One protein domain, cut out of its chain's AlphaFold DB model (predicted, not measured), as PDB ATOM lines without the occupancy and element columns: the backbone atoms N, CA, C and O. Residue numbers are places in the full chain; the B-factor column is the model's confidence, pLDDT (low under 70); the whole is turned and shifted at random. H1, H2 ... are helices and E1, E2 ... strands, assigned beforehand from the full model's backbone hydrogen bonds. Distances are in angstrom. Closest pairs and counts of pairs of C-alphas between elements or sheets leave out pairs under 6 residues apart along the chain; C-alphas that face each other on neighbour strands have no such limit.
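Overview. This is residues 8 to 122 of the 348 residues of the protein "Patched family protein" of Wuchereria bancrofti (UniProt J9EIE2). Two ends make a flat, loose shape: H1 and two small hairpins, E1 with E2 and E3 with E4, at one, and the long helix H2 at the other, joined by residues 74 to 87. The printed part has 115 residues with two named helices and four named strands, in the order H1, E1, E2, E3, E4, H2; both two-stranded sheets are antiparallel. The class is mixed, with under half of the residues in named elements; the radius of gyration of the C-alphas is 17.1 A, the spans 56 by 40 by 21 A.

Along the chain. Find C-alpha 23 at (43.097, -18.809, 47.755); H1 runs from there to residue 33, 15.5 A. Next come E1, residues 42 to 45, E2, 48 to 51, E3, 60 to 63, and E4, 69 to 73. H2, residues 88 to 106, covers 27.1 A and ends at C-alpha 106 (53.341, 2.048, 51.149).

Arrangement. In the hairpin E1 and E2, N 43 and O 50 are 2.9 A apart; in the hairpin E3 and E4, N 62 and O 70 are 2.8 A apart. The closest C-alphas of H1 and E2, His 24 and Gly 50, are 6.9 A apart. H1 and H2 are apart; in both, every O i to N i+4 pair is within hydrogen-bond range.

Size, cuts and confidence. The farthest C-alphas, Ala 65 and Asn 89, are 55.9 A apart. The printed part has no cut; the link E4 to H2 is long. Residues 21 and 48 have pLDDT under 70.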
ATOM      1  N   HIS A   8      38.929  -8.806  41.193       87.50
ATOM      2  CA  HIS A   8      38.042  -9.748  40.507       87.50
ATOM      3  C   HIS A   8      37.460  -9.233  39.177       87.50
ATOM      4  O   HIS A   8      37.094 -10.035  38.313       87.50
ATOM      5  N   ASP A   9      37.406  -7.912  38.998       88.19
ATOM      6  CA  ASP A   9      36.936  -7.279  37.765       88.19
ATOM      7  C   ASP A   9      38.046  -7.222  36.702       88.19
ATOM      8  O   ASP A   9      37.766  -7.268  35.502       88.19
ATOM      9  N   LEU A  10      39.306  -7.151  37.146       90.06
ATOM     10  CA  LEU A  10      40.495  -6.923  36.316       90.06
ATOM     11  C   LEU A  10      41.371  -8.172  36.137       90.06
ATOM     12  O   LEU A  10      42.277  -8.168  35.307       90.06
ATOM     13  N   CYS A  11      41.104  -9.240  36.888       89.62
ATOM     14  CA  CYS A  11      41.893 -10.466  36.895       89.62
ATOM     15  C   CYS A  11      41.861 -11.189  35.540       89.62
ATOM     16  O   CYS A  11      40.832 -11.231  34.858       89.62
ATOM     17  N   LEU A  12      42.953 -11.844  35.161       86.88
ATOM     18  CA  LEU A  12      42.982 -12.683  33.967       86.88
ATOM     19  C   LEU A  12      42.237 -13.999  34.233       86.88
ATOM     20  O   LEU A  12      42.713 -14.836  34.985       86.88
ATOM     21  N   LYS A  13      41.045 -14.181  33.654       84.00
ATOM     22  CA  LYS A  13      40.216 -15.374  33.899       84.00
ATOM     23  C   LYS A  13      40.667 -16.543  33.026       84.00
ATOM     24  O   LYS A  13      40.791 -16.377  31.812       84.00
ATOM     25  N   TRP A  14      40.840 -17.720  33.625       77.06
ATOM     26  CA  TRP A  14      41.092 -18.961  32.889       77.06
ATOM     27  C   TRP A  14      39.790 -19.739  32.700       77.06
ATOM     28  O   TRP A  14      39.222 -20.237  33.669       77.06
ATOM     29  N   ARG A  15      39.301 -19.830  31.454       77.50
ATOM     30  CA  ARG A  15      38.064 -20.546  31.074       77.50
ATOM     31  C   ARG A  15      36.922 -20.316  32.088       77.50
ATOM     32  O   ARG A  15      36.420 -19.199  32.184       77.50
ATOM     33  N   ASN A  16      36.570 -21.349  32.860       70.75
ATOM     34  CA  ASN A  16      35.503 -21.347  33.866       70.75
ATOM     35  C   ASN A  16      36.020 -21.337  35.319       70.75
ATOM     36  O   ASN A  16      35.221 -21.384  36.247       70.75
ATOM     37  N   GLU A  17      37.334 -21.259  35.543       71.00
ATOM     38  CA  GLU A  17      37.956 -21.358  36.878       71.00
ATOM     39  C   GLU A  17      38.032 -20.008  37.618       71.00
ATOM     40  O   GLU A  17      38.515 -19.914  38.749       71.00
ATOM     41  N   GLY A  18      37.488 -18.945  37.018       80.44
ATOM     42  CA  GLY A  18      37.451 -17.610  37.609       80.44
ATOM     43  C   GLY A  18      38.823 -16.932  37.622       80.44
ATOM     44  O   GLY A  18      39.648 -17.154  36.736       80.44
ATOM     45  N   CYS A  19      39.037 -16.038  38.588       80.19
ATOM     46  CA  CYS A  19      40.323 -15.371  38.773       80.19
ATOM     47  C   CYS A  19      41.332 -16.327  39.424       80.19
ATOM     48  O   CYS A  19      41.032 -16.830  40.514       80.19
ATOM     49  N   PRO A  20      42.535 -16.513  38.853       76.12
ATOM     50  CA  PRO A  20      43.644 -17.076  39.604       76.12
ATOM     51  C   PRO A  20      43.920 -16.141  40.783       76.12
ATOM     52  O   PRO A  20      43.815 -14.916  40.666       76.12
ATOM     53  N   GLY A  21      44.199 -16.704  41.949       69.88
ATOM     54  CA  GLY A  21      44.358 -15.891  43.143       69.88
ATOM     55  C   GLY A  21      44.982 -16.643  44.297       69.88
ATOM     56  O   GLY A  21      45.230 -17.847  44.242       69.88
ATOM     57  N   ASN A  22      45.165 -15.910  45.384       76.69
ATOM     58  CA  ASN A  22      45.868 -16.353  46.580       76.69
ATOM     59  C   ASN A  22      44.980 -17.198  47.517       76.69
ATOM     60  O   ASN A  22      45.113 -17.146  48.734       76.69
ATOM     61  N   LYS A  23      44.044 -17.990  46.966       75.12
ATOM     62  CA  LYS A  23      43.097 -18.809  47.755       75.12
ATOM     63  C   LYS A  23      43.810 -19.817  48.658       75.12
ATOM     64  O   LYS A  23      43.328 -20.114  49.744       75.12
ATOM     65  N   HIS A  24      44.967 -20.308  48.219       74.25
ATOM     66  CA  HIS A  24      45.822 -21.193  49.004       74.25
ATOM     67  C   HIS A  24      46.315 -20.529  50.300       74.25
ATOM     68  O   HIS A  24      46.441 -21.221  51.301       74.25
ATOM     69  N   ILE A  25      46.519 -19.205  50.317       77.31
ATOM     70  CA  ILE A  25      46.924 -18.465  51.522       77.31
ATOM     71  C   ILE A  25      45.802 -18.479  52.555       77.31
ATOM     72  O   ILE A  25      46.045 -18.815  53.707       77.31
ATOM     73  N   HIS A  26      44.567 -18.188  52.135       75.50
ATOM     74  CA  HIS A  26      43.407 -18.250  53.026       75.50
ATOM     75  C   HIS A  26      43.208 -19.657  53.596       75.50
ATOM     76  O   HIS A  26      43.046 -19.803  54.798       75.50
ATOM     77  N   ILE A  27      43.319 -20.694  52.759       77.12
ATOM     78  CA  ILE A  27      43.193 -22.089  53.204       77.12
ATOM     79  C   ILE A  27      44.278 -22.439  54.230       77.12
ATOM     80  O   ILE A  27      43.969 -22.997  55.275       77.12
ATOM     81  N   VAL A  28      45.545 -22.112  53.960       77.75
ATOM     82  CA  VAL A  28      46.641 -22.410  54.898       77.75
ATOM     83  C   VAL A  28      46.501 -21.601  56.189       77.75
ATOM     84  O   VAL A  28      46.717 -22.154  57.263       77.75
ATOM     85  N   SER A  29      46.093 -20.332  56.102       78.56
ATOM     86  CA  SER A  29      45.819 -19.482  57.264       78.56
ATOM     87  C   SER A  29      44.709 -20.065  58.139       78.56
ATOM     88  O   SER A  29      44.901 -20.211  59.343       78.56
ATOM     89  N   ASP A  30      43.579 -20.449  57.543       80.69
ATOM     90  CA  ASP A  30      42.447 -21.025  58.271       80.69
ATOM     91  C   ASP A  30      42.830 -22.363  58.921       80.69
ATOM     92  O   ASP A  30      42.523 -22.592  60.090       80.69
ATOM     93  N   LEU A  31      43.552 -23.233  58.203       78.44
ATOM     94  CA  LEU A  31      44.020 -24.520  58.731       78.44
ATOM     95  C   LEU A  31      44.985 -24.341  59.908       78.44
ATOM     96  O   LEU A  31      44.860 -25.039  60.915       78.44
ATOM     97  N   TYR A  32      45.910 -23.387  59.803       75.62
ATOM     98  CA  TYR A  32      46.866 -23.098  60.865       75.62
ATOM     99  C   TYR A  32      46.177 -22.522  62.109       75.62
ATOM    100  O   TYR A  32      46.463 -22.955  63.222       75.62
ATOM    101  N   GLN A  33      45.208 -21.611  61.936       79.12
ATOM    102  CA  GLN A  33      44.421 -21.054  63.046       79.12
ATOM    103  C   GLN A  33      43.592 -22.113  63.788       79.12
ATOM    104  O   GLN A  33      43.377 -21.986  64.991       79.12
ATOM    105  N   HIS A  34      43.164 -23.172  63.095       84.31
ATOM    106  CA  HIS A  34      42.424 -24.292  63.686       84.31
ATOM    107  C   HIS A  34      43.331 -25.442  64.168       84.31
ATOM    108  O   HIS A  34      42.822 -26.492  64.559       84.31
ATOM    109  N   GLY A  35      44.660 -25.267  64.160       79.25
ATOM    110  CA  GLY A  35      45.618 -26.249  64.679       79.25
ATOM    111  C   GLY A  35      45.769 -27.513  63.825       79.25
ATOM    112  O   GLY A  35      46.146 -28.562  64.343       79.25
ATOM    113  N   ILE A  36      45.452 -27.442  62.529       81.25
ATOM    114  CA  ILE A  36      45.540 -28.582  61.611       81.25
ATOM    115  C   ILE A  36      46.934 -28.623  60.977       81.25
ATOM    116  O   ILE A  36      47.375 -27.651  60.362       81.25
ATOM    117  N   ASN A  37      47.609 -29.774  61.067       82.06
ATOM    118  CA  ASN A  37      48.913 -29.977  60.436       82.06
ATOM    119  C   ASN A  37      48.795 -29.908  58.908       82.06
ATOM    120  O   ASN A  37      48.110 -30.711  58.272       82.06
ATOM    121  N   VAL A  38      49.492 -28.940  58.313       83.69
ATOM    122  CA  VAL A  38      49.503 -28.706  56.867       83.69
ATOM    123  C   VAL A  38      50.688 -29.439  56.245       83.69
ATOM    124  O   VAL A  38      51.834 -29.156  56.580       83.69
ATOM    125  N   THR A  39      50.447 -30.359  55.312       85.31
ATOM    126  CA  THR A  39      51.524 -31.052  54.585       85.31
ATOM    127  C   THR A  39      52.213 -30.132  53.570       85.31
ATOM    128  O   THR A  39      51.562 -29.329  52.903       85.31
ATOM    129  N   TYR A  40      53.530 -30.277  53.405       84.88
ATOM    130  CA  TYR A  40      54.342 -29.515  52.446       84.88
ATOM    131  C   TYR A  40      55.086 -30.473  51.497       84.88
ATOM    132  O   TYR A  40      55.558 -31.510  51.967       84.88
ATOM    133  N   PRO A  41      55.219 -30.184  50.182       83.12
ATOM    134  CA  PRO A  41      54.909 -28.933  49.468       83.12
ATOM    135  C   PRO A  41      53.480 -28.828  48.922       83.12
ATOM    136  O   PRO A  41      53.129 -27.830  48.290       83.12
ATOM    137  N   THR A  42      52.651 -29.849  49.132       83.88
ATOM    138  CA  THR A  42      51.255 -29.877  48.684       83.88
ATOM    139  C   THR A  42      50.310 -30.069  49.852       83.88
ATOM    140  O   THR A  42      50.500 -30.987  50.649       83.88
ATOM    141  N   VAL A  43      49.250 -29.270  49.888       80.50
ATOM    142  CA  VAL A  43      48.170 -29.360  50.873       80.50
ATOM    143  C   VAL A  43      47.010 -30.118  50.255       80.50
ATOM    144  O   VAL A  43      46.627 -29.846  49.114       80.50
ATOM    145  N   ARG A  44      46.436 -31.060  51.002       76.12
ATOM    146  CA  ARG A  44      45.199 -31.753  50.632       76.12
ATOM    147  C   ARG A  44      44.113 -31.430  51.647       76.12
ATOM    148  O   ARG A  44      44.318 -31.620  52.839       76.12
ATOM    149  N   PHE A  45      42.966 -30.969  51.162       71.25
ATOM    150  CA  PHE A  45      41.783 -30.700  51.968       71.25
ATOM    151  C   PHE A  45      40.552 -31.301  51.284       71.25
ATOM    152  O   PHE A  45      40.092 -30.810  50.250       71.25
ATOM    153  N   GLY A  46      40.039 -32.403  51.838       74.94
ATOM    154  CA  GLY A  46      38.966 -33.174  51.212       74.94
ATOM    155  C   GLY A  46      39.352 -33.631  49.800       74.94
ATOM    156  O   GLY A  46      40.365 -34.303  49.613       74.94
ATOM    157  N   SER A  47      38.556 -33.244  48.801       71.62
ATOM    158  CA  SER A  47      38.813 -33.531  47.382       71.62
ATOM    159  C   SER A  47      39.727 -32.514  46.687       71.62
ATOM    160  O   SER A  47      40.102 -32.727  45.536       71.62
ATOM    161  N   ALA A  48      40.072 -31.402  47.341       68.50
ATOM    162  CA  ALA A  48      40.908 -30.356  46.765       68.50
ATOM    163  C   ALA A  48      42.375 -30.542  47.177       68.50
ATOM    164  O   ALA A  48      42.691 -30.792  48.339       68.50
ATOM    165  N   SER A  49      43.293 -30.385  46.224       74.50
ATOM    166  CA  SER A  49      44.736 -30.387  46.480       74.50
ATOM    167  C   SER A  49      45.394 -29.178  45.835       74.50
ATOM    168  O   SER A  49      45.077 -28.857  44.691       74.50
ATOM    169  N   GLY A  50      46.322 -28.535  46.540       77.44
ATOM    170  CA  GLY A  50      47.043 -27.358  46.055       77.44
ATOM    171  C   GLY A  50      48.539 -27.443  46.337       77.44
ATOM    172  O   GLY A  50      48.953 -27.953  47.376       77.44
ATOM    173  N   TYR A  51      49.353 -26.937  45.412       82.38
ATOM    174  CA  TYR A  51      50.794 -26.786  45.604       82.38
ATOM    175  C   TYR A  51      51.086 -25.447  46.291       82.38
ATOM    176  O   TYR A  51      50.709 -24.399  45.773       82.38
ATOM    177  N   ILE A  52      51.751 -25.485  47.447       83.00
ATOM    178  CA  ILE A  52      52.123 -24.299  48.241       83.00
ATOM    179  C   ILE A  52      53.629 -24.024  48.231       83.00
ATOM    180  O   ILE A  52      54.066 -23.003  48.753       83.00
ATOM    181  N   GLY A  53      54.428 -24.894  47.604       81.75
ATOM    182  CA  GLY A  53      55.887 -24.753  47.575       81.75
ATOM    183  C   GLY A  53      56.398 -23.497  46.863       81.75
ATOM    184  O   GLY A  53      57.493 -23.040  47.154       81.75
ATOM    185  N   GLY A  54      55.599 -22.909  45.967       81.69
ATOM    186  CA  GLY A  54      55.915 -21.637  45.305       81.69
ATOM    187  C   GLY A  54      55.366 -20.397  46.021       81.69
ATOM    188  O   GLY A  54      55.664 -19.284  45.603       81.69
ATOM    189  N   ALA A  55      54.547 -20.578  47.062       83.12
ATOM    190  CA  ALA A  55      53.877 -19.493  47.780       83.12
ATOM    191  C   ALA A  55      54.557 -19.137  49.109       83.12
ATOM    192  O   ALA A  55      54.352 -18.040  49.623       83.12
ATOM    193  N   LEU A  56      55.352 -20.050  49.674       87.00
ATOM    194  CA  LEU A  56      56.051 -19.863  50.943       87.00
ATOM    195  C   LEU A  56      57.565 -19.789  50.730       87.00
ATOM    196  O   LEU A  56      58.147 -20.633  50.052       87.00
ATOM    197  N   GLY A  57      58.208 -18.804  51.354       86.75
ATOM    198  CA  GLY A  57      59.663 -18.652  51.398       86.75
ATOM    199  C   GLY A  57      60.223 -18.939  52.792       86.75
ATOM    200  O   GLY A  57      59.569 -18.668  53.799       86.75
ATOM    201  N   GLY A  58      61.443 -19.483  52.861       86.12
ATOM    202  CA  GLY A  58      62.128 -19.749  54.135       86.12
ATOM    203  C   GLY A  58      61.381 -20.742  55.031       86.12
ATOM    204  O   GLY A  58      61.178 -20.482  56.211       86.12
ATOM    205  N   VAL A  59      60.905 -21.838  54.443       89.00
ATOM    206  CA  VAL A  59      60.034 -22.812  55.110       89.00
ATOM    207  C   VAL A  59      60.812 -23.677  56.106       89.00
ATOM    208  O   VAL A  59      61.820 -24.284  55.746       89.00
ATOM    209  N   SER A  60      60.303 -23.794  57.334       88.81
ATOM    210  CA  SER A  60      60.723 -24.799  58.312       88.81
ATOM    211  C   SER A  60      59.726 -25.960  58.330       88.81
ATOM    212  O   SER A  60      58.509 -25.767  58.261       88.81
ATOM    213  N   LEU A  61      60.240 -27.190  58.391       89.12
ATOM    214  CA  LEU A  61      59.446 -28.417  58.292       89.12
ATOM    215  C   LEU A  61      59.615 -29.275  59.542       89.12
ATOM    216  O   LEU A  61      60.724 -29.424  60.055       89.12
ATOM    217  N   PHE A  62      58.522 -29.887  59.983       86.50
ATOM    218  CA  PHE A  62      58.516 -30.933  60.995       86.50
ATOM    219  C   PHE A  62      58.223 -32.278  60.329       86.50
ATOM    220  O   PHE A  62      57.335 -32.388  59.482       86.50
ATOM    221  N   ARG A  63      58.982 -33.314  60.694       84.69
ATOM    222  CA  ARG A  63      58.793 -34.664  60.159       84.69
ATOM    223  C   ARG A  63      58.021 -35.505  61.165       84.69
ATOM    224  O   ARG A  63      58.493 -35.733  62.274       84.69
ATOM    225  N   GLU A  64      56.852 -35.980  60.760       79.62
ATOM    226  CA  GLU A  64      56.036 -36.884  61.564       79.62
ATOM    227  C   GLU A  64      56.576 -38.320  61.509       79.62
ATOM    228  O   GLU A  64      57.246 -38.726  60.554       79.62
ATOM    229  N   ALA A  65      56.233 -39.121  62.523       76.12
ATOM    230  CA  ALA A  65      56.630 -40.528  62.629       76.12
ATOM    231  C   ALA A  65      56.173 -41.385  61.428       76.12
ATOM    232  O   ALA A  65      56.813 -42.380  61.100       76.12
ATOM    233  N   ASN A  66      55.120 -40.952  60.725       75.44
ATOM    234  CA  ASN A  66      54.586 -41.598  59.522       75.44
ATOM    235  C   ASN A  66      55.383 -41.277  58.241       75.44
ATOM    236  O   ASN A  66      54.993 -41.685  57.149       75.44
ATOM    237  N   GLY A  67      56.485 -40.524  58.345       77.69
ATOM    238  CA  GLY A  67      57.314 -40.118  57.209       77.69
ATOM    239  C   GLY A  67      56.787 -38.902  56.438       77.69
ATOM    240  O   GLY A  67      57.472 -38.438  55.526       77.69
ATOM    241  N   THR A  68      55.627 -38.364  56.818       80.38
ATOM    242  CA  THR A  68      55.024 -37.136  56.285       80.38
ATOM    243  C   THR A  68      55.765 -35.889  56.775       80.38
ATOM    244  O   THR A  68      56.175 -35.796  57.932       80.38
ATOM    245  N   THR A  69      55.966 -34.922  55.876       84.69
ATOM    246  CA  THR A  69      56.568 -33.619  56.191       84.69
ATOM    247  C   THR A  69      55.486 -32.554  56.305       84.69
ATOM    248  O   THR A  69      54.842 -32.193  55.313       84.69
ATOM    249  N   SER A  70      55.311 -32.048  57.518       85.62
ATOM    250  CA  SER A  70      54.343 -31.014  57.870       85.62
ATOM    251  C   SER A  70      55.040 -29.655  57.994       85.62
ATOM    252  O   SER A  70      56.217 -29.563  58.347       85.62
ATOM    253  N   LEU A  71      54.322 -28.587  57.662       85.50
ATOM    254  CA  LEU A  71      54.785 -27.206  57.732       85.50
ATOM    255  C   LEU A  71      54.909 -26.775  59.201       85.50
ATOM    256  O   LEU A  71      53.911 -26.759  59.916       85.50
ATOM    257  N   ALA A  72      56.114 -26.410  59.645       83.69
ATOM    258  CA  ALA A  72      56.350 -25.869  60.987       83.69
ATOM    259  C   ALA A  72      56.303 -24.331  61.004       83.69
ATOM    260  O   ALA A  72      55.868 -23.734  61.986       83.69
ATOM    261  N   GLY A  73      56.713 -23.686  59.910       83.81
ATOM    262  CA  GLY A  73      56.684 -22.234  59.763       83.81
ATOM    263  C   GLY A  73      57.201 -21.773  58.402       83.81
ATOM    264  O   GLY A  73      57.730 -22.559  57.618       83.81
ATOM    265  N   GLY A  74      57.044 -20.484  58.113       86.31
ATOM    266  CA  GLY A  74      57.559 -19.842  56.905       86.31
ATOM    267  C   GLY A  74      57.906 -18.385  57.186       86.31
ATOM    268  O   GLY A  74      57.238 -17.737  57.987       86.31
ATOM    269  N   LEU A  75      58.963 -17.889  56.544       87.50
ATOM    270  CA  LEU A  75      59.458 -16.522  56.735       87.50
ATOM    271  C   LEU A  75      58.816 -15.519  55.773       87.50
ATOM    272  O   LEU A  75      58.772 -14.331  56.076       87.50
ATOM    273  N   ALA A  76      58.344 -15.973  54.610       88.56
ATOM    274  CA  ALA A  76      57.796 -15.092  53.586       88.56
ATOM    275  C   ALA A  76      56.586 -15.702  52.877       88.56
ATOM    276  O   ALA A  76      56.520 -16.914  52.661       88.56
ATOM    277  N   TRP A  77      55.674 -14.829  52.453       88.12
ATOM    278  CA  TRP A  77      54.544 -15.156  51.592       88.12
ATOM    279  C   TRP A  77      54.718 -14.501  50.228       88.12
ATOM    280  O   TRP A  77      54.952 -13.297  50.135       88.12
ATOM    281  N   PHE A  78      54.560 -15.284  49.166       88.19
ATOM    282  CA  PHE A  78      54.568 -14.799  47.796       88.19
ATOM    283  C   PHE A  78      53.142 -14.753  47.247       88.19
ATOM    284  O   PHE A  78      52.479 -15.778  47.091       88.19
ATOM    285  N   MET A  79      52.663 -13.541  46.971       88.19
ATOM    286  CA  MET A  79      51.332 -13.278  46.430       88.19
ATOM    287  C   MET A  79      51.432 -12.814  44.985       88.19
ATOM    288  O   MET A  79      52.165 -11.872  44.688       88.19
ATOM    289  N   ILE A  80      50.642 -13.422  44.098       87.69
ATOM    290  CA  ILE A  80      50.628 -13.069  42.676       87.69
ATOM    291  C   ILE A  80      49.223 -12.630  42.274       87.69
ATOM    292  O   ILE A  80      48.237 -13.333  42.501       87.69
ATOM    293  N   TYR A  81      49.140 -11.463  41.642       89.81
ATOM    294  CA  TYR A  81      47.905 -10.905  41.103       89.81
ATOM    295  C   TYR A  81      48.032 -10.802  39.583       89.81
ATOM    296  O   TYR A  81      48.746  -9.948  39.064       89.81
ATOM    297  N   HIS A  82      47.343 -11.680  38.853       89.81
ATOM    298  CA  HIS A  82      47.375 -11.679  37.391       89.81
ATOM    299  C   HIS A  82      46.282 -10.766  36.835       89.81
ATOM    300  O   HIS A  82      45.096 -11.086  36.920       89.81
ATOM    301  N   LEU A  83      46.679  -9.642  36.241       90.38
ATOM    302  CA  LEU A  83      45.776  -8.645  35.661       90.38
ATOM    303  C   LEU A  83      45.651  -8.794  34.138       90.38
ATOM    304  O   LEU A  83      46.529  -9.334  33.464       90.38
ATOM    305  N   LYS A  84      44.552  -8.282  33.578       89.94
ATOM    306  CA  LYS A  84      44.358  -8.152  32.128       89.94
ATOM    307  C   LYS A  84      44.972  -6.851  31.614       89.94
ATOM    308  O   LYS A  84      44.622  -5.776  32.095       89.94
ATOM    309  N   PHE A  85      45.769  -6.938  30.552       87.12
ATOM    310  CA  PHE A  85      46.328  -5.775  29.838       87.12
ATOM    311  C   PHE A  85      45.725  -5.566  28.439       87.12
ATOM    312  O   PHE A  85      46.233  -4.799  27.628       87.12
ATOM    313  N   PHE A  86      44.605  -6.228  28.141       83.88
ATOM    314  CA  PHE A  86      43.891  -6.083  26.874       83.88
ATOM    315  C   PHE A  86      42.372  -6.130  27.105       83.88
ATOM    316  O   PHE A  86      41.923  -6.987  27.877       83.88
ATOM    317  N   PRO A  87      41.555  -5.267  26.456       88.12
ATOM    318  CA  PRO A  87      41.890  -4.154  25.538       88.12
ATOM    319  C   PRO A  87      42.446  -2.894  26.249       88.12
ATOM    320  O   PRO A  87      42.458  -2.842  27.477       88.12
ATOM    321  N   ARG A  88      42.876  -1.852  25.499       86.25
ATOM    322  CA  ARG A  88      43.556  -0.632  26.027       86.25
ATOM    323  C   ARG A  88      42.868   0.012  27.240       86.25
ATOM    324  O   ARG A  88      43.550   0.381  28.189       86.25
ATOM    325  N   ASN A  89      41.536   0.101  27.245       88.50
ATOM    326  CA  ASN A  89      40.787   0.673  28.373       88.50
ATOM    327  C   ASN A  89      40.989  -0.132  29.665       88.50
ATOM    328  O   ASN A  89      41.171   0.447  30.730       88.50
ATOM    329  N   VAL A  90      40.994  -1.465  29.566       88.50
ATOM    330  CA  VAL A  90      41.256  -2.349  30.710       88.50
ATOM    331  C   VAL A  90      42.725  -2.270  31.105       88.50
ATOM    332  O   VAL A  90      43.008  -2.187  32.288       88.50
ATOM    333  N   SER A  91      43.645  -2.196  30.137       89.06
ATOM    334  CA  SER A  91      45.077  -2.003  30.407       89.06
ATOM    335  C   SER A  91      45.347  -0.765  31.258       89.06
ATOM    336  O   SER A  91      46.107  -0.837  32.217       89.06
ATOM    337  N   TYR A  92      44.710   0.361  30.926       89.06
ATOM    338  CA  TYR A  92      44.858   1.602  31.683       89.06
ATOM    339  C   TYR A  92      44.336   1.453  33.119       89.06
ATOM    340  O   TYR A  92      45.019   1.827  34.069       89.06
ATOM    341  N   ILE A  93      43.156   0.849  33.293       91.94
ATOM    342  CA  ILE A  93      42.564   0.626  34.620       91.94
ATOM    343  C   ILE A  93      43.401  -0.368  35.443       91.94
ATOM    344  O   ILE A  93      43.608  -0.144  36.632       91.94
ATOM    345  N   SER A  94      43.916  -1.434  34.827       92.19
ATOM    346  CA  SER A  94      44.823  -2.393  35.468       92.19
ATOM    347  C   SER A  94      46.114  -1.724  35.928       92.19
ATOM    348  O   SER A  94      46.530  -1.939  37.062       92.19
ATOM    349  N   GLY A  95      46.702  -0.851  35.104       91.12
ATOM    350  CA  GLY A  95      47.886  -0.087  35.492       91.12
ATOM    351  C   GLY A  95      47.625   0.885  36.648       91.12
ATOM    352  O   GLY A  95      48.453   1.014  37.546       91.12
ATOM    353  N   LEU A  96      46.447   1.521  36.683       91.62
ATOM    354  CA  LEU A  96      46.020   2.326  37.833       91.62
ATOM    355  C   LEU A  96      45.817   1.478  39.095       91.62
ATOM    356  O   LEU A  96      46.118   1.942  40.192       91.62
ATOM    357  N   TRP A  97      45.301   0.256  38.950       92.94
ATOM    358  CA  TRP A  97      45.112  -0.659  40.070       92.94
ATOM    359  C   TRP A  97      46.450  -1.088  40.678       92.94
ATOM    360  O   TRP A  97      46.571  -1.059  41.898       92.94
ATOM    361  N   GLU A  98      47.458  -1.410  39.857       92.88
ATOM    362  CA  GLU A  98      48.821  -1.703  40.337       92.88
ATOM    363  C   GLU A  98      49.360  -0.554  41.193       92.88
ATOM    364  O   GLU A  98      49.784  -0.766  42.326       92.88
ATOM    365  N   LYS A  99      49.259   0.676  40.678       91.44
ATOM    366  CA  LYS A  99      49.727   1.872  41.377       91.44
ATOM    367  C   LYS A  99      48.973   2.113  42.685       91.44
ATOM    368  O   LYS A  99      49.575   2.444  43.699       91.44
ATOM    369  N   LYS A 100      47.653   1.921  42.688       92.31
ATOM    370  CA  LYS A 100      46.839   2.057  43.904       92.31
ATOM    371  C   LYS A 100      47.138   0.974  44.934       92.31
ATOM    372  O   LYS A 100      47.073   1.263  46.124       92.31
ATOM    373  N   LEU A 101      47.461  -0.244  44.497       92.44
ATOM    374  CA  LEU A 101      47.915  -1.302  45.393       92.44
ATOM    375  C   LEU A 101      49.258  -0.928  46.025       92.44
ATOM    376  O   LEU A 101      49.389  -1.045  47.237       92.44
ATOM    377  N   GLN A 102      50.214  -0.446  45.230       92.31
ATOM    378  CA  GLN A 102      51.483   0.063  45.744       92.31
ATOM    379  C   GLN A 102      51.259   1.175  46.776       92.31
ATOM    380  O   GLN A 102      51.731   1.053  47.898       92.31
ATOM    381  N   GLU A 103      50.480   2.209  46.440       92.56
ATOM    382  CA  GLU A 103      50.177   3.312  47.363       92.56
ATOM    383  C   GLU A 103      49.539   2.804  48.667       92.56
ATOM    384  O   GLU A 103      49.864   3.291  49.746       92.56
ATOM    385  N   ALA A 104      48.654   1.805  48.583       92.25
ATOM    386  CA  ALA A 104      48.035   1.199  49.756       92.25
ATOM    387  C   ALA A 104      49.056   0.449  50.629       92.25
ATOM    388  O   ALA A 104      49.010   0.587  51.851       92.25
ATOM    389  N   LEU A 105      49.977  -0.306  50.019       91.50
ATOM    390  CA  LEU A 105      51.047  -1.021  50.723       91.50
ATOM    391  C   LEU A 105      52.059  -0.057  51.353       91.50
ATOM    392  O   LEU A 105      52.427  -0.247  52.508       91.50
ATOM    393  N   ASP A 106      52.446   1.002  50.640       90.62
ATOM    394  CA  ASP A 106      53.341   2.048  51.149       90.62
ATOM    395  C   ASP A 106      52.698   2.839  52.305       90.62
ATOM    396  O   ASP A 106      53.389   3.301  53.210       90.62
ATOM    397  N   SER A 107      51.368   2.995  52.290       92.88
ATOM    398  CA  SER A 107      50.609   3.687  53.344       92.88
ATOM    399  C   SER A 107      50.283   2.823  54.569       92.88
ATOM    400  O   SER A 107      49.706   3.329  55.534       92.88
ATOM    401  N   TYR A 108      50.600   1.525  54.531       90.44
ATOM    402  CA  TYR A 108      50.319   0.618  55.639       90.44
ATOM    403  C   TYR A 108      51.131   1.033  56.883       90.44
ATOM    404  O   TYR A 108      52.315   1.359  56.756       90.44
ATOM    405  N   PRO A 109      50.528   1.060  58.090       90.00
ATOM    406  CA  PRO A 109      51.229   1.478  59.299       90.00
ATOM    407  C   PRO A 109      52.454   0.599  59.560       90.00
ATOM    408  O   PRO A 109      52.409  -0.613  59.371       90.00
ATOM    409  N   PHE A 110      53.544   1.217  60.018       87.88
ATOM    410  CA  PHE A 110      54.781   0.500  60.313       87.88
ATOM    411  C   PHE A 110      54.535  -0.630  61.322       87.88
ATOM    412  O   PHE A 110      54.071  -0.383  62.436       87.88
ATOM    413  N   ASP A 111      54.885  -1.851  60.927       88.81
ATOM    414  CA  ASP A 111      54.792  -3.055  61.746       88.81
ATOM    415  C   ASP A 111      56.170  -3.741  61.773       88.81
ATOM    416  O   ASP A 111      56.703  -4.073  60.714       88.81
ATOM    417  N   PRO A 112      56.785  -3.965  62.949       87.56
ATOM    418  CA  PRO A 112      58.087  -4.626  63.042       87.56
ATOM    419  C   PRO A 112      58.052  -6.112  62.644       87.56
ATOM    420  O   PRO A 112      59.110  -6.707  62.445       87.56
ATOM    421  N   SER A 113      56.869  -6.725  62.554       85.75
ATOM    422  CA  SER A 113      56.702  -8.146  62.236       85.75
ATOM    423  C   SER A 113      56.451  -8.430  60.752       85.75
ATOM    424  O   SER A 113      56.631  -9.567  60.314       85.75
ATOM    425  N   ILE A 114      56.071  -7.418  59.962       86.38
ATOM    426  CA  ILE A 114      55.685  -7.584  58.556       86.38
ATOM    427  C   ILE A 114      56.407  -6.551  57.693       86.38
ATOM    428  O   ILE A 114      56.303  -5.349  57.902       86.38
ATOM    429  N   THR A 115      57.114  -7.026  56.668       89.38
ATOM    430  CA  THR A 115      57.722  -6.177  55.636       89.38
ATOM    431  C   THR A 115      57.116  -6.518  54.282       89.38
ATOM    432  O   THR A 115      57.073  -7.685  53.893       89.38
ATOM    433  N   PHE A 116      56.658  -5.499  53.555       90.31
ATOM    434  CA  PHE A 116      56.109  -5.660  52.214       90.31
ATOM    435  C   PHE A 116      57.167  -5.350  51.158       90.31
ATOM    436  O   PHE A 116      57.804  -4.300  51.193       90.31
ATOM    437  N   THR A 117      57.292  -6.244  50.181       90.44
ATOM    438  CA  THR A 117      58.067  -6.021  48.958       90.44
ATOM    439  C   THR A 117      57.160  -6.317  47.776       90.44
ATOM    440  O   THR A 117      56.481  -7.346  47.759       90.44
ATOM    441  N   TYR A 118      57.133  -5.429  46.789       91.19
ATOM    442  CA  TYR A 118      56.269  -5.556  45.621       91.19
ATOM    443  C   TYR A 118      57.040  -5.303  44.326       91.19
ATOM    444  O   TYR A 118      58.049  -4.603  44.293       91.19
ATOM    445  N   LEU A 119      56.536  -5.894  43.248       90.56
ATOM    446  CA  LEU A 119      56.996  -5.683  41.884       90.56
ATOM    447  C   LEU A 119      55.763  -5.703  40.983       90.56
ATOM    448  O   LEU A 119      54.954  -6.628  41.065       90.56
ATOM    449  N   HIS A 120      55.618  -4.701  40.126       90.56
ATOM    450  CA  HIS A 120      54.552  -4.650  39.131       90.56
ATOM    451  C   HIS A 120      55.118  -4.262  37.761       90.56
ATOM    452  O   HIS A 120      56.302  -3.956  37.612       90.56
ATOM    453  N   SER A 121      54.278  -4.310  36.726       86.06
ATOM    454  CA  SER A 121      54.734  -4.176  35.336       86.06
ATOM    455  C   SER A 121      55.342  -2.805  34.998       86.06
ATOM    456  O   SER A 121      56.132  -2.689  34.062       86.06
ATOM    457  N   GLN A 122      55.013  -1.770  35.776       84.19
ATOM    458  CA  GLN A 122      55.435  -0.386  35.544       84.19
ATOM    459  C   GLN A 122      56.585   0.074  36.449       84.19
ATOM    460  O   GLN A 122      57.165   1.121  36.164       84.19
TER     461      GLN A 122